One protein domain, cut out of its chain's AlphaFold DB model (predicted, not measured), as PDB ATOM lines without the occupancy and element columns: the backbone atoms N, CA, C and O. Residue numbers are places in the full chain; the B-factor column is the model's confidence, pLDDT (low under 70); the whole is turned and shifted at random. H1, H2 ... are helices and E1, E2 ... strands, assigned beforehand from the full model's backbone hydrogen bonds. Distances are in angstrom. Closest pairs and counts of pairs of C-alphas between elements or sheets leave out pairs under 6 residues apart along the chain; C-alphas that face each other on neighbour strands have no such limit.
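This is residues 113 to 205 of the 299 residues of an uncharacterized protein of Nitrosomonas communis (UniProt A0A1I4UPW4). A loose, elongated chain has a small two-strand ribbon, E1 and E2, with the long helix H4 beside it at one end and two helices, H2 and H3, loosely paired at the other; H1 leads from the ribbon toward H2, and a long link returns from H3. The printed part has 93 residues in the order E1, H1, H2, H3, E2, H4, with an antiparallel sheet E1 - E2, mostly helix. The radius of gyration of the C-alphas is 17.3 A, and the spans are 52 by 32 by 21 A.

E1, residues 113 to 115, begins at C-alpha 113, (26.066, 47.300, -7.955); E2 is residues 178 to 181, 9.9 A. H4, residues 187 to 203, is 24.3 A long and ends at C-alpha 203, (18.663, 38.323, -19.962). H1 is residues 117 to 125, 12.3 A; H2 residues 130 to 141, 17.3 A; H3 residues 149 to 162, 19.8 A.

E1 and E2 are antiparallel, at 142 degrees, with N 113 and O 180 within hydrogen-bond range at 2.9 A. E1 and H4 are near each other. The closest C-alphas of E2 and H4, Ile 181 and Ile 190, are 7.5 A apart; those of H1 and E2, Ala 120 and Phe 178, 6.7 A. H1 and H2 are close but not clearly touching, Leu 124 to Lys 130 being the closest C-alphas at 6.3 A, with a steep tilt of 65 degrees. H2 and H3 are close but not clearly touching, closest at the C-alphas of Asp 136 and Ile 159, 6.6 A, with a shallow tilt of 28 degrees, opposite ways. H3 and H4 are apart. Every O i to N i+4 pair is within hydrogen-bond range in H3 and H4, against 4 of 5 in H1 and 5 of 8 in H2.

The C-alphas farthest apart, Glu 145 and Glu 188, are 53.4 A apart. The printed part has no cut; the link H3 to E2, residues 163 to 177, is long. Mean pLDDT of the printed part is 72.9, with 41 residues under 70, among them 159 to 175.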
ATOM      1  N   GLN A 113      25.066  48.343  -7.722       86.06
ATOM      2  CA  GLN A 113      26.066  47.300  -7.955       86.06
ATOM      3  C   GLN A 113      25.595  45.952  -7.421       86.06
ATOM      4  O   GLN A 113      25.162  45.856  -6.278       86.06
ATOM      5  N   GLU A 114      25.683  44.904  -8.241       83.25
ATOM      6  CA  GLU A 114      25.441  43.539  -7.770       83.25
ATOM      7  C   GLU A 114      26.591  43.117  -6.863       83.25
ATOM      8  O   GLU A 114      27.754  43.118  -7.270       83.25
ATOM      9  N   LEU A 115      26.254  42.770  -5.628       80.88
ATOM     10  CA  LEU A 115      27.209  42.224  -4.688       80.88
ATOM     11  C   LEU A 115      27.396  40.743  -4.985       80.88
ATOM     12  O   LEU A 115      26.424  39.999  -5.143       80.88
ATOM     13  N   SER A 116      28.655  40.303  -4.991       74.44
ATOM     14  CA  SER A 116      28.932  38.876  -4.896       74.44
ATOM     15  C   SER A 116      28.334  38.342  -3.598       74.44
ATOM     16  O   SER A 116      28.266  39.064  -2.597       74.44
ATOM     17  N   GLU A 117      27.955  37.069  -3.593       70.56
ATOM     18  CA  GLU A 117      27.543  36.398  -2.364       70.56
ATOM     19  C   GLU A 117      28.586  36.613  -1.267       70.56
ATOM     20  O   GLU A 117      28.245  37.082  -0.189       70.56
ATOM     21  N   TYR A 118      29.873  36.392  -1.560       67.19
ATOM     22  CA  TYR A 118      30.962  36.609  -0.605       67.19
ATOM     23  C   TYR A 118      30.972  38.030  -0.026       67.19
ATOM     24  O   TYR A 118      31.123  38.198   1.183       67.19
ATOM     25  N   THR A 119      30.788  39.058  -0.856       68.06
ATOM     26  CA  THR A 119      30.756  40.453  -0.397       68.06
ATOM     27  C   THR A 119      29.535  40.703   0.479       68.06
ATOM     28  O   THR A 119      29.681  41.262   1.567       68.06
ATOM     29  N   ALA A 120      28.360  40.224   0.063       72.88
ATOM     30  CA  ALA A 120      27.144  40.281   0.868       72.88
ATOM     31  C   ALA A 120      27.346  39.588   2.234       72.88
ATOM     32  O   ALA A 120      27.027  40.161   3.276       72.88
ATOM     33  N   TYR A 121      27.985  38.413   2.250       67.56
ATOM     34  CA  TYR A 121      28.357  37.672   3.459       67.56
ATOM     35  C   TYR A 121      29.424  38.384   4.297       67.56
ATOM     36  O   TYR A 121      29.412  38.289   5.523       67.56
ATOM     37  N   SER A 122      30.350  39.121   3.688       67.44
ATOM     38  CA  SER A 122      31.404  39.820   4.428       67.44
ATOM     39  C   SER A 122      30.842  40.902   5.355       67.44
ATOM     40  O   SER A 122      31.385  41.112   6.440       67.44
ATOM     41  N   PHE A 123      29.710  41.525   5.000       69.19
ATOM     42  CA  PHE A 123      28.998  42.441   5.898       69.19
ATOM     43  C   PHE A 123      28.506  41.735   7.164       69.19
ATOM     44  O   PHE A 123      28.517  42.326   8.244       69.19
ATOM     45  N   LEU A 124      28.146  40.453   7.053       67.12
ATOM     46  CA  LEU A 124      27.792  39.614   8.192       67.12
ATOM     47  C   LEU A 124      29.006  39.312   9.068       67.12
ATOM     48  O   LEU A 124      28.970  39.502  10.283       67.12
ATOM     49  N   ILE A 125      30.095  38.877   8.432       66.44
ATOM     50  CA  ILE A 125      31.345  38.494   9.101       66.44
ATOM     51  C   ILE A 125      31.959  39.687   9.839       66.44
ATOM     52  O   ILE A 125      32.547  39.514  10.903       66.44
ATOM     53  N   ASN A 126      31.812  40.894   9.300       71.25
ATOM     54  CA  ASN A 126      32.355  42.114   9.892       71.25
ATOM     55  C   ASN A 126      31.355  42.838  10.809       71.25
ATOM     56  O   ASN A 126      31.668  43.907  11.335       71.25
ATOM     57  N   SER A 127      30.160  42.279  11.017       76.62
ATOM     58  CA  SER A 127      29.150  42.864  11.894       76.62
ATOM     59  C   SER A 127      29.585  42.801  13.357       76.62
ATOM     60  O   SER A 127      30.052  41.770  13.845       76.62
ATOM     61  N   SER A 128      29.326  43.866  14.116       79.81
ATOM     62  CA  SER A 128      29.464  43.849  15.581       79.81
ATOM     63  C   SER A 128      28.531  42.832  16.253       79.81
ATOM     64  O   SER A 128      28.766  42.450  17.397       79.81
ATOM     65  N   LYS A 129      27.506  42.358  15.531       78.69
ATOM     66  CA  LYS A 129      26.576  41.308  15.961       78.69
ATOM     67  C   LYS A 129      26.968  39.904  15.496       78.69
ATOM     68  O   LYS A 129      26.187  38.981  15.685       78.69
ATOM     69  N   LYS A 130      28.153  39.705  14.902       79.00
ATOM     70  CA  LYS A 130      28.572  38.408  14.339       79.00
ATOM     71  C   LYS A 130      28.318  37.229  15.288       79.00
ATOM     72  O   LYS A 130      27.692  36.263  14.882       79.00
ATOM     73  N   ALA A 131      28.757  37.327  16.544       79.31
ATOM     74  CA  ALA A 131      28.604  36.241  17.514       79.31
ATOM     75  C   ALA A 131      27.131  35.934  17.846       79.31
ATOM     76  O   ALA A 131      26.770  34.773  18.008       79.31
ATOM     77  N   GLU A 132      26.278  36.962  17.919       81.06
ATOM     78  CA  GLU A 132      24.826  36.808  18.095       81.06
ATOM     79  C   GLU A 132      24.217  36.080  16.891       81.06
ATOM     80  O   GLU A 132      23.470  35.123  17.063       81.06
ATOM     81  N   ILE A 133      24.611  36.482  15.680       73.38
ATOM     82  CA  ILE A 133      24.127  35.922  14.417       73.38
ATOM     83  C   ILE A 133      24.584  34.476  14.230       73.38
ATOM     84  O   ILE A 133      23.773  33.640  13.857       73.38
ATOM     85  N   GLU A 134      25.856  34.157  14.475       73.88
ATOM     86  CA  GLU A 134      26.381  32.788  14.375       73.88
ATOM     87  C   GLU A 134      25.710  31.867  15.395       73.88
ATOM     88  O   GLU A 134      25.322  30.748  15.054       73.88
ATOM     89  N   ASN A 135      25.504  32.352  16.625       79.19
ATOM     90  CA  ASN A 135      24.758  31.621  17.640       79.19
ATOM     91  C   ASN A 135      23.311  31.382  17.186       79.19
ATOM     92  O   ASN A 135      22.848  30.243  17.201       79.19
ATOM     93  N   ASP A 136      22.634  32.424  16.705       74.44
ATOM     94  CA  ASP A 136      21.271  32.334  16.186       74.44
ATOM     95  C   ASP A 136      21.180  31.405  14.957       74.44
ATOM     96  O   ASP A 136      20.219  30.653  14.826       74.44
ATOM     97  N   CYS A 137      22.202  31.387  14.092       68.69
ATOM     98  CA  CYS A 137      22.251  30.526  12.911       68.69
ATOM     99  C   CYS A 137      22.519  29.057  13.247       68.69
ATOM    100  O   CYS A 137      21.980  28.166  12.592       68.69
ATOM    101  N   SER A 138      23.344  28.784  14.262       71.06
ATOM    102  CA  SER A 138      23.657  27.408  14.666       71.06
ATOM    103  C   SER A 138      22.427  26.656  15.188       71.06
ATOM    104  O   SER A 138      22.341  25.440  15.016       71.06
ATOM    105  N   ILE A 139      21.435  27.379  15.718       68.94
ATOM    106  CA  ILE A 139      20.150  26.828  16.168       68.94
ATOM    107  C   ILE A 139      19.380  26.172  15.011       68.94
ATOM    108  O   ILE A 139      18.755  25.149  15.232       68.94
ATOM    109  N   PHE A 140      19.497  26.656  13.767       61.62
ATOM    110  CA  PHE A 140      18.776  26.071  12.621       61.62
ATOM    111  C   PHE A 140      19.279  24.685  12.181       61.62
ATOM    112  O   PHE A 140      18.700  24.092  11.274       61.62
ATOM    113  N   SER A 141      20.383  24.183  12.744       56.88
ATOM    114  CA  SER A 141      21.071  22.985  12.235       56.88
ATOM    115  C   SER A 141      20.854  21.709  13.058       56.88
ATOM    116  O   SER A 141      21.427  20.679  12.709       56.88
ATOM    117  N   HIS A 142      20.060  21.746  14.135       56.22
ATOM    118  CA  HIS A 142      19.974  20.636  15.092       56.22
ATOM    119  C   HIS A 142      18.543  20.374  15.578       56.22
ATOM    120  O   HIS A 142      18.143  20.898  16.611       56.22
ATOM    121  N   SER A 143      17.818  19.478  14.901       55.28
ATOM    122  CA  SER A 143      16.570  18.917  15.428       55.28
ATOM    123  C   SER A 143      16.404  17.461  15.000       55.28
ATOM    124  O   SER A 143      16.494  17.154  13.811       55.28
ATOM    125  N   THR A 144      16.200  16.555  15.961       53.19
ATOM    126  CA  THR A 144      15.961  15.120  15.707       53.19
ATOM    127  C   THR A 144      14.690  14.575  16.374       53.19
ATOM    128  O   THR A 144      14.412  13.391  16.209       53.19
ATOM    129  N   GLU A 145      13.905  15.383  17.107       61.72
ATOM    130  CA  GLU A 145      12.710  14.913  17.837       61.72
ATOM    131  C   GLU A 145      11.465  15.804  17.633       61.72
ATOM    132  O   GLU A 145      11.537  17.030  17.599       61.72
ATOM    133  N   TYR A 146      10.294  15.166  17.505       51.84
ATOM    134  CA  TYR A 146       9.036  15.765  17.025       51.84
ATOM    135  C   TYR A 146       8.351  16.736  18.010       51.84
ATOM    136  O   TYR A 146       7.727  17.703  17.583       51.84
ATOM    137  N   GLU A 147       8.453  16.528  19.330       56.78
ATOM    138  CA  GLU A 147       7.830  17.429  20.323       56.78
ATOM    139  C   GLU A 147       8.605  18.748  20.514       56.78
ATOM    140  O   GLU A 147       8.007  19.763  20.885       56.78
ATOM    141  N   ASP A 148       9.897  18.778  20.176       65.75
ATOM    142  CA  ASP A 148      10.710  20.003  20.193       65.75
ATOM    143  C   ASP A 148      10.464  20.894  18.963       65.75
ATOM    144  O   ASP A 148      10.662  22.112  19.014       65.75
ATOM    145  N   TRP A 149       9.919  20.323  17.886       62.06
ATOM    146  CA  TRP A 149       9.735  20.996  16.601       62.06
ATOM    147  C   TRP A 149       8.851  22.254  16.668       62.06
ATOM    148  O   TRP A 149       9.195  23.278  16.084       62.06
ATOM    149  N   ILE A 150       7.740  22.252  17.420       64.88
ATOM    150  CA  ILE A 150       6.860  23.441  17.528       64.88
ATOM    151  C   ILE A 150       7.561  24.590  18.265       64.88
ATOM    152  O   ILE A 150       7.429  25.758  17.885       64.88
ATOM    153  N   ASN A 151       8.282  24.278  19.344       72.75
ATOM    154  CA  ASN A 151       9.037  25.282  20.093       72.75
ATOM    155  C   ASN A 151      10.194  25.820  19.250       72.75
ATOM    156  O   ASN A 151      10.475  27.019  19.278       72.75
ATOM    157  N   GLU A 152      10.803  24.955  18.447       69.00
ATOM    158  CA  GLU A 152      11.833  25.318  17.493       69.00
ATOM    159  C   GLU A 152      11.296  26.200  16.364       69.00
ATOM    160  O   GLU A 152      11.902  27.229  16.082       69.00
ATOM    161  N   ILE A 153      10.115  25.920  15.801       64.06
ATOM    162  CA  ILE A 153       9.451  26.817  14.841       64.06
ATOM    163  C   ILE A 153       9.235  28.200  15.450       64.06
ATOM    164  O   ILE A 153       9.578  29.204  14.826       64.06
ATOM    165  N   LYS A 154       8.687  28.281  16.668       71.75
ATOM    166  CA  LYS A 154       8.450  29.572  17.336       71.75
ATOM    167  C   LYS A 154       9.753  30.334  17.550       71.75
ATOM    168  O   LYS A 154       9.836  31.508  17.200       71.75
ATOM    169  N   ARG A 155      10.786  29.656  18.051       72.62
ATOM    170  CA  ARG A 155      12.123  30.227  18.236       72.62
ATOM    171  C   ARG A 155      12.739  30.670  16.906       72.62
ATOM    172  O   ARG A 155      13.328  31.744  16.835       72.62
ATOM    173  N   ASN A 156      12.553  29.895  15.843       65.69
ATOM    174  CA  ASN A 156      13.003  30.216  14.491       65.69
ATOM    175  C   ASN A 156      12.282  31.450  13.941       65.69
ATOM    176  O   ASN A 156      12.927  32.306  13.340       65.69
ATOM    177  N   LEU A 157      10.974  31.582  14.172       64.75
ATOM    178  CA  LEU A 157      10.201  32.772  13.811       64.75
ATOM    179  C   LEU A 157      10.673  34.008  14.589       64.75
ATOM    180  O   LEU A 157      10.841  35.067  13.987       64.75
ATOM    181  N   GLU A 158      10.952  33.877  15.889       72.00
ATOM    182  CA  GLU A 158      11.507  34.963  16.707       72.00
ATOM    183  C   GLU A 158      12.886  35.406  16.204       72.00
ATOM    184  O   GLU A 158      13.109  36.598  15.993       72.00
ATOM    185  N   ILE A 159      13.798  34.459  15.951       67.56
ATOM    186  CA  ILE A 159      15.131  34.731  15.395       67.56
ATOM    187  C   ILE A 159      15.012  35.411  14.027       67.56
ATOM    188  O   ILE A 159      15.634  36.448  13.803       67.56
ATOM    189  N   ARG A 160      14.178  34.879  13.123       62.75
ATOM    190  CA  ARG A 160      13.921  35.483  11.804       62.75
ATOM    191  C   ARG A 160      13.345  36.897  11.929       62.75
ATOM    192  O   ARG A 160      13.709  37.759  11.139       62.75
ATOM    193  N   GLY A 161      12.510  37.155  12.937       63.00
ATOM    194  CA  GLY A 161      11.952  38.477  13.224       63.00
ATOM    195  C   GLY A 161      12.978  39.507  13.715       63.00
ATOM    196  O   GLY A 161      12.829  40.692  13.418       63.00
ATOM    197  N   LYS A 162      14.041  39.085  14.424       68.94
ATOM    198  CA  LYS A 162      15.117  39.990  14.889       68.94
ATOM    199  C   LYS A 162      15.876  40.641  13.734       68.94
ATOM    200  O   LYS A 162      16.307  41.791  13.835       68.94
ATOM    201  N   TYR A 163      16.062  39.898  12.650       63.47
ATOM    202  CA  TYR A 163      16.780  40.346  11.466       63.47
ATOM    203  C   TYR A 163      15.752  40.817  10.434       63.47
ATOM    204  O   TYR A 163      15.317  40.063   9.567       63.47
ATOM    205  N   SER A 164      15.319  42.072  10.567       48.75
ATOM    206  CA  SER A 164      14.392  42.715   9.632       48.75
ATOM    207  C   SER A 164      14.989  42.763   8.217       48.75
ATOM    208  O   SER A 164      15.738  43.673   7.892       48.75
ATOM    209  N   GLN A 165      14.610  41.789   7.375       47.03
ATOM    210  CA  GLN A 165      14.946  41.673   5.942       47.03
ATOM    211  C   GLN A 165      16.442  41.407   5.625       47.03
ATOM    212  O   GLN A 165      17.355  41.895   6.280       47.03
ATOM    213  N   PRO A 166      16.708  40.625   4.568       50.56
ATOM    214  CA  PRO A 166      16.944  39.190   4.601       50.56
ATOM    215  C   PRO A 166      18.413  38.852   4.921       50.56
ATOM    216  O   PRO A 166      19.283  38.944   4.059       50.56
ATOM    217  N   ILE A 167      18.697  38.407   6.147       46.69
ATOM    218  CA  ILE A 167      20.029  37.882   6.508       46.69
ATOM    219  C   ILE A 167      19.956  36.411   6.951       46.69
ATOM    220  O   ILE A 167      20.968  35.839   7.302       46.69
ATOM    221  N   ALA A 168      18.802  35.736   6.922       43.38
ATOM    222  CA  ALA A 168      18.692  34.437   7.605       43.38
ATOM    223  C   ALA A 168      17.967  33.315   6.847       43.38
ATOM    224  O   ALA A 168      17.576  32.336   7.477       43.38
ATOM    225  N   ASN A 169      17.788  33.395   5.523       43.31
ATOM    226  CA  ASN A 169      17.305  32.227   4.769       43.31
ATOM    227  C   ASN A 169      18.188  31.889   3.564       43.31
ATOM    228  O   ASN A 169      17.766  31.892   2.412       43.31
ATOM    229  N   PHE A 170      19.450  31.590   3.875       45.47
ATOM    230  CA  PHE A 170      20.562  31.384   2.941       45.47
ATOM    231  C   PHE A 170      20.374  30.289   1.886       45.47
ATOM    232  O   PHE A 170      21.088  30.281   0.892       45.47
ATOM    233  N   ALA A 171      19.416  29.384   2.059       46.81
ATOM    234  CA  ALA A 171      19.206  28.276   1.132       46.81
ATOM    235  C   ALA A 171      18.075  28.517   0.109       46.81
ATOM    236  O   ALA A 171      17.708  27.600  -0.613       46.81
ATOM    237  N   GLN A 172      17.512  29.731   0.024       50.72
ATOM    238  CA  GLN A 172      16.319  30.025  -0.798       50.72
ATOM    239  C   GLN A 172      16.566  31.001  -1.969       50.72
ATOM    240  O   GLN A 172      15.624  31.571  -2.520       50.72
ATOM    241  N   TYR A 173      17.823  31.208  -2.369       54.97
ATOM    242  CA  TYR A 173      18.225  32.383  -3.152       54.97
ATOM    243  C   TYR A 173      18.668  32.134  -4.599       54.97
ATOM    244  O   TYR A 173      19.208  33.049  -5.215       54.97
ATOM    245  N   GLU A 174      18.361  30.980  -5.208       57.25
ATOM    246  CA  GLU A 174      18.705  30.720  -6.626       57.25
ATOM    247  C   GLU A 174      18.193  31.806  -7.600       57.25
ATOM    248  O   GLU A 174      18.727  31.966  -8.695       57.25
ATOM    249  N   ASN A 175      17.188  32.595  -7.198       64.50
ATOM    250  CA  ASN A 175      16.604  33.670  -8.004       64.50
ATOM    251  C   ASN A 175      16.661  35.070  -7.363       64.50
ATOM    252  O   ASN A 175      15.989  35.984  -7.843       64.50
ATOM    253  N   THR A 176      17.436  35.270  -6.297       72.38
ATOM    254  CA  THR A 176      17.591  36.594  -5.664       72.38
ATOM    255  C   THR A 176      19.000  37.125  -5.841       72.38
ATOM    256  O   THR A 176      19.948  36.354  -5.940       72.38
ATOM    257  N   LYS A 177      19.144  38.449  -5.842       79.50
ATOM    258  CA  LYS A 177      20.431  39.130  -5.981       79.50
ATOM    259  C   LYS A 177      20.597  40.165  -4.879       79.50
ATOM    260  O   LYS A 177      19.627  40.829  -4.516       79.50
ATOM    261  N   PHE A 178      21.821  40.306  -4.386       81.88
ATOM    262  CA  PHE A 178      22.189  41.352  -3.439       81.88
ATOM    263  C   PHE A 178      22.667  42.576  -4.209       81.88
ATOM    264  O   PHE A 178      23.430  42.450  -5.168       81.88
ATOM    265  N   LEU A 179      22.211  43.753  -3.795       86.00
ATOM    266  CA  LEU A 179      22.594  45.011  -4.416       86.00
ATOM    267  C   LEU A 179      23.138  45.974  -3.372       86.00
ATOM    268  O   LEU A 179      22.561  46.125  -2.297       86.00
ATOM    269  N   GLU A 180      24.212  46.655  -3.735       85.31
ATOM    270  CA  GLU A 180      24.670  47.876  -3.093       85.31
ATOM    271  C   GLU A 180      24.101  49.073  -3.859       85.31
ATOM    272  O   GLU A 180      24.137  49.106  -5.093       85.31
ATOM    273  N   ILE A 181      23.544  50.038  -3.124       88.12
ATOM    274  CA  ILE A 181      22.942  51.250  -3.684       88.12
ATOM    275  C   ILE A 181      23.640  52.463  -3.069       88.12
ATOM    276  O   ILE A 181      23.620  52.635  -1.850       88.12
ATOM    277  N   ASP A 182      24.226  53.314  -3.912       90.50
ATOM    278  CA  ASP A 182      24.831  54.576  -3.481       90.50
ATOM    279  C   ASP A 182      23.747  55.633  -3.239       90.50
ATOM    280  O   ASP A 182      23.168  56.184  -4.176       90.50
ATOM    281  N   LEU A 183      23.495  55.935  -1.966       93.19
ATOM    282  CA  LEU A 183      22.489  56.912  -1.543       93.19
ATOM    283  C   LEU A 183      22.899  58.374  -1.789       93.19
ATOM    284  O   LEU A 183      22.086  59.270  -1.568       93.19
ATOM    285  N   TYR A 184      24.133  58.644  -2.228       93.69
ATOM    286  CA  TYR A 184      24.544  59.983  -2.662       93.69
ATOM    287  C   TYR A 184      24.187  60.272  -4.126       93.69
ATOM    288  O   TYR A 184      24.216  61.434  -4.544       93.69
ATOM    289  N   ALA A 185      23.850  59.247  -4.913       95.06
ATOM    290  CA  ALA A 185      23.352  59.424  -6.269       95.06
ATOM    291  C   ALA A 185      21.917  59.978  -6.267       95.06
ATOM    292  O   ALA A 185      21.166  59.821  -5.307       95.06
ATOM    293  N   SER A 186      21.512  60.628  -7.361       96.00
ATOM    294  CA  SER A 186      20.126  61.083  -7.496       96.00
ATOM    295  C   SER A 186      19.169  59.908  -7.711       96.00
ATOM    296  O   SER A 186      19.528  58.918  -8.354       96.00
ATOM    297  N   ASP A 187      17.915  60.054  -7.274       96.94
ATOM    298  CA  ASP A 187      16.856  59.063  -7.513       96.94
ATOM    299  C   ASP A 187      16.729  58.699  -8.998       96.94
ATOM    300  O   ASP A 187      16.592  57.529  -9.355       96.94
ATOM    301  N   GLU A 188      16.826  59.693  -9.891       95.62
ATOM    302  CA  GLU A 188      16.774  59.476 -11.340       95.62
ATOM    303  C   GLU A 188      17.894  58.539 -11.809       95.62
ATOM    304  O   GLU A 188      17.655  57.624 -12.606       95.62
ATOM    305  N   GLN A 189      19.112  58.736 -11.300       93.81
ATOM    306  CA  GLN A 189      20.248  57.888 -11.633       93.81
ATOM    307  C   GLN A 189      20.072  56.479 -11.059       93.81
ATOM    308  O   GLN A 189      20.217  55.512 -11.808       93.81
ATOM    309  N   ILE A 190      19.715  56.357  -9.776       95.00
ATOM    310  CA  ILE A 190      19.478  55.067  -9.108       95.00
ATOM    311  C   ILE A 190      18.420  54.261  -9.868       95.00
ATOM    312  O   ILE A 190      18.666  53.115 -10.239       95.00
ATOM    313  N   LEU A 191      17.269  54.858 -10.187       95.75
ATOM    314  CA  LEU A 191      16.182  54.172 -10.892       95.75
ATOM    315  C   LEU A 191      16.582  53.750 -12.311       95.75
ATOM    316  O   LEU A 191      16.234  52.652 -12.760       95.75
ATOM    317  N   LYS A 192      17.324  54.600 -13.029       94.25
ATOM    318  CA  LYS A 192      17.830  54.287 -14.371       94.25
ATOM    319  C   LYS A 192      18.814  53.118 -14.339       94.25
ATOM    320  O   LYS A 192      18.694  52.204 -15.157       94.25
ATOM    321  N   GLU A 193      19.783  53.149 -13.431       95.00
ATOM    322  CA  GLU A 193      20.796  52.099 -13.305       95.00
ATOM    323  C   GLU A 193      20.190  50.793 -12.794       95.00
ATOM    324  O   GLU A 193      20.434  49.752 -13.399       95.00
ATOM    325  N   PHE A 194      19.295  50.849 -11.805       94.38
ATOM    326  CA  PHE A 194      18.544  49.687 -11.329       94.38
ATOM    327  C   PHE A 194      17.743  49.028 -12.456       94.38
ATOM    328  O   PHE A 194      17.787  47.812 -12.631       94.38
ATOM    329  N   LYS A 195      17.045  49.820 -13.281       93.06
ATOM    330  CA  LYS A 195      16.299  49.301 -14.436       93.06
ATOM    331  C   LYS A 195      17.216  48.619 -15.452       93.06
ATOM    332  O   LYS A 195      16.864  47.562 -15.975       93.06
ATOM    333  N   ASN A 196      18.371  49.216 -15.747       91.25
ATOM    334  CA  ASN A 196      19.338  48.647 -16.685       91.25
ATOM    335  C   ASN A 196      19.958  47.355 -16.144       91.25
ATOM    336  O   ASN A 196      20.008  46.365 -16.874       91.25
ATOM    337  N   TRP A 197      20.359  47.349 -14.869       92.19
ATOM    338  CA  TRP A 197      20.818  46.157 -14.164       92.19
ATOM    339  C   TRP A 197      19.763  45.052 -14.240       92.19
ATOM    340  O   TRP A 197      20.052  43.967 -14.734       92.19
ATOM    341  N   LEU A 198      18.509  45.353 -13.893       88.62
ATOM    342  CA  LEU A 198      17.422  44.376 -13.900       88.62
ATOM    343  C   LEU A 198      17.193  43.768 -15.291       88.62
ATOM    344  O   LEU A 198      16.957  42.566 -15.404       88.62
ATOM    345  N   ILE A 199      17.259  44.576 -16.356       87.56
ATOM    346  CA  ILE A 199      17.164  44.092 -17.743       87.56
ATOM    347  C   ILE A 199      18.311  43.128 -18.055       87.56
ATOM    348  O   ILE A 199      18.072  42.088 -18.668       87.56
ATOM    349  N   ASP A 200      19.537  43.464 -17.666       86.12
ATOM    350  CA  ASP A 200      20.711  42.647 -17.956       86.12
ATOM    351  C   ASP A 200      20.717  41.338 -17.160       86.12
ATOM    352  O   ASP A 200      20.869  40.275 -17.760       86.12
ATOM    353  N   THR A 201      20.430  41.385 -15.861       84.62
ATOM    354  CA  THR A 201      20.320  40.204 -14.988       84.62
ATOM    355  C   THR A 201      19.198  39.267 -15.435       84.62
ATOM    356  O   THR A 201      19.313  38.042 -15.372       84.62
ATOM    357  N   ARG A 202      18.103  39.821 -15.964       82.19
ATOM    358  CA  ARG A 202      17.010  39.024 -16.528       82.19
ATOM    359  C   ARG A 202      17.341  38.411 -17.885       82.19
ATOM    360  O   ARG A 202      16.786  37.368 -18.193       82.19
ATOM    361  N   LYS A 203      18.247  38.972 -18.696       83.31
ATOM    362  CA  LYS A 203      18.663  38.323 -19.962       83.31
ATOM    363  C   LYS A 203      19.355  36.981 -19.729       83.31
ATOM    364  O   LYS A 203      19.268  36.114 -20.591       83.31
ATOM    365  N   SER A 204      20.025  36.810 -18.591       75.06
ATOM    366  CA  SER A 204      20.638  35.536 -18.199       75.06
ATOM    367  C   SER A 204      19.643  34.518 -17.627       75.06
ATOM    368  O   SER A 204      19.984  33.344 -17.534       75.06
ATOM    369  N   SER A 205      18.416  34.929 -17.284       70.44
ATOM    370  CA  SER A 205      17.364  34.049 -16.763       70.44
ATOM    371  C   SER A 205      16.233  33.901 -17.783       70.44
ATOM    372  O   SER A 205      15.512  34.848 -18.080       70.44
TER     373      SER A 205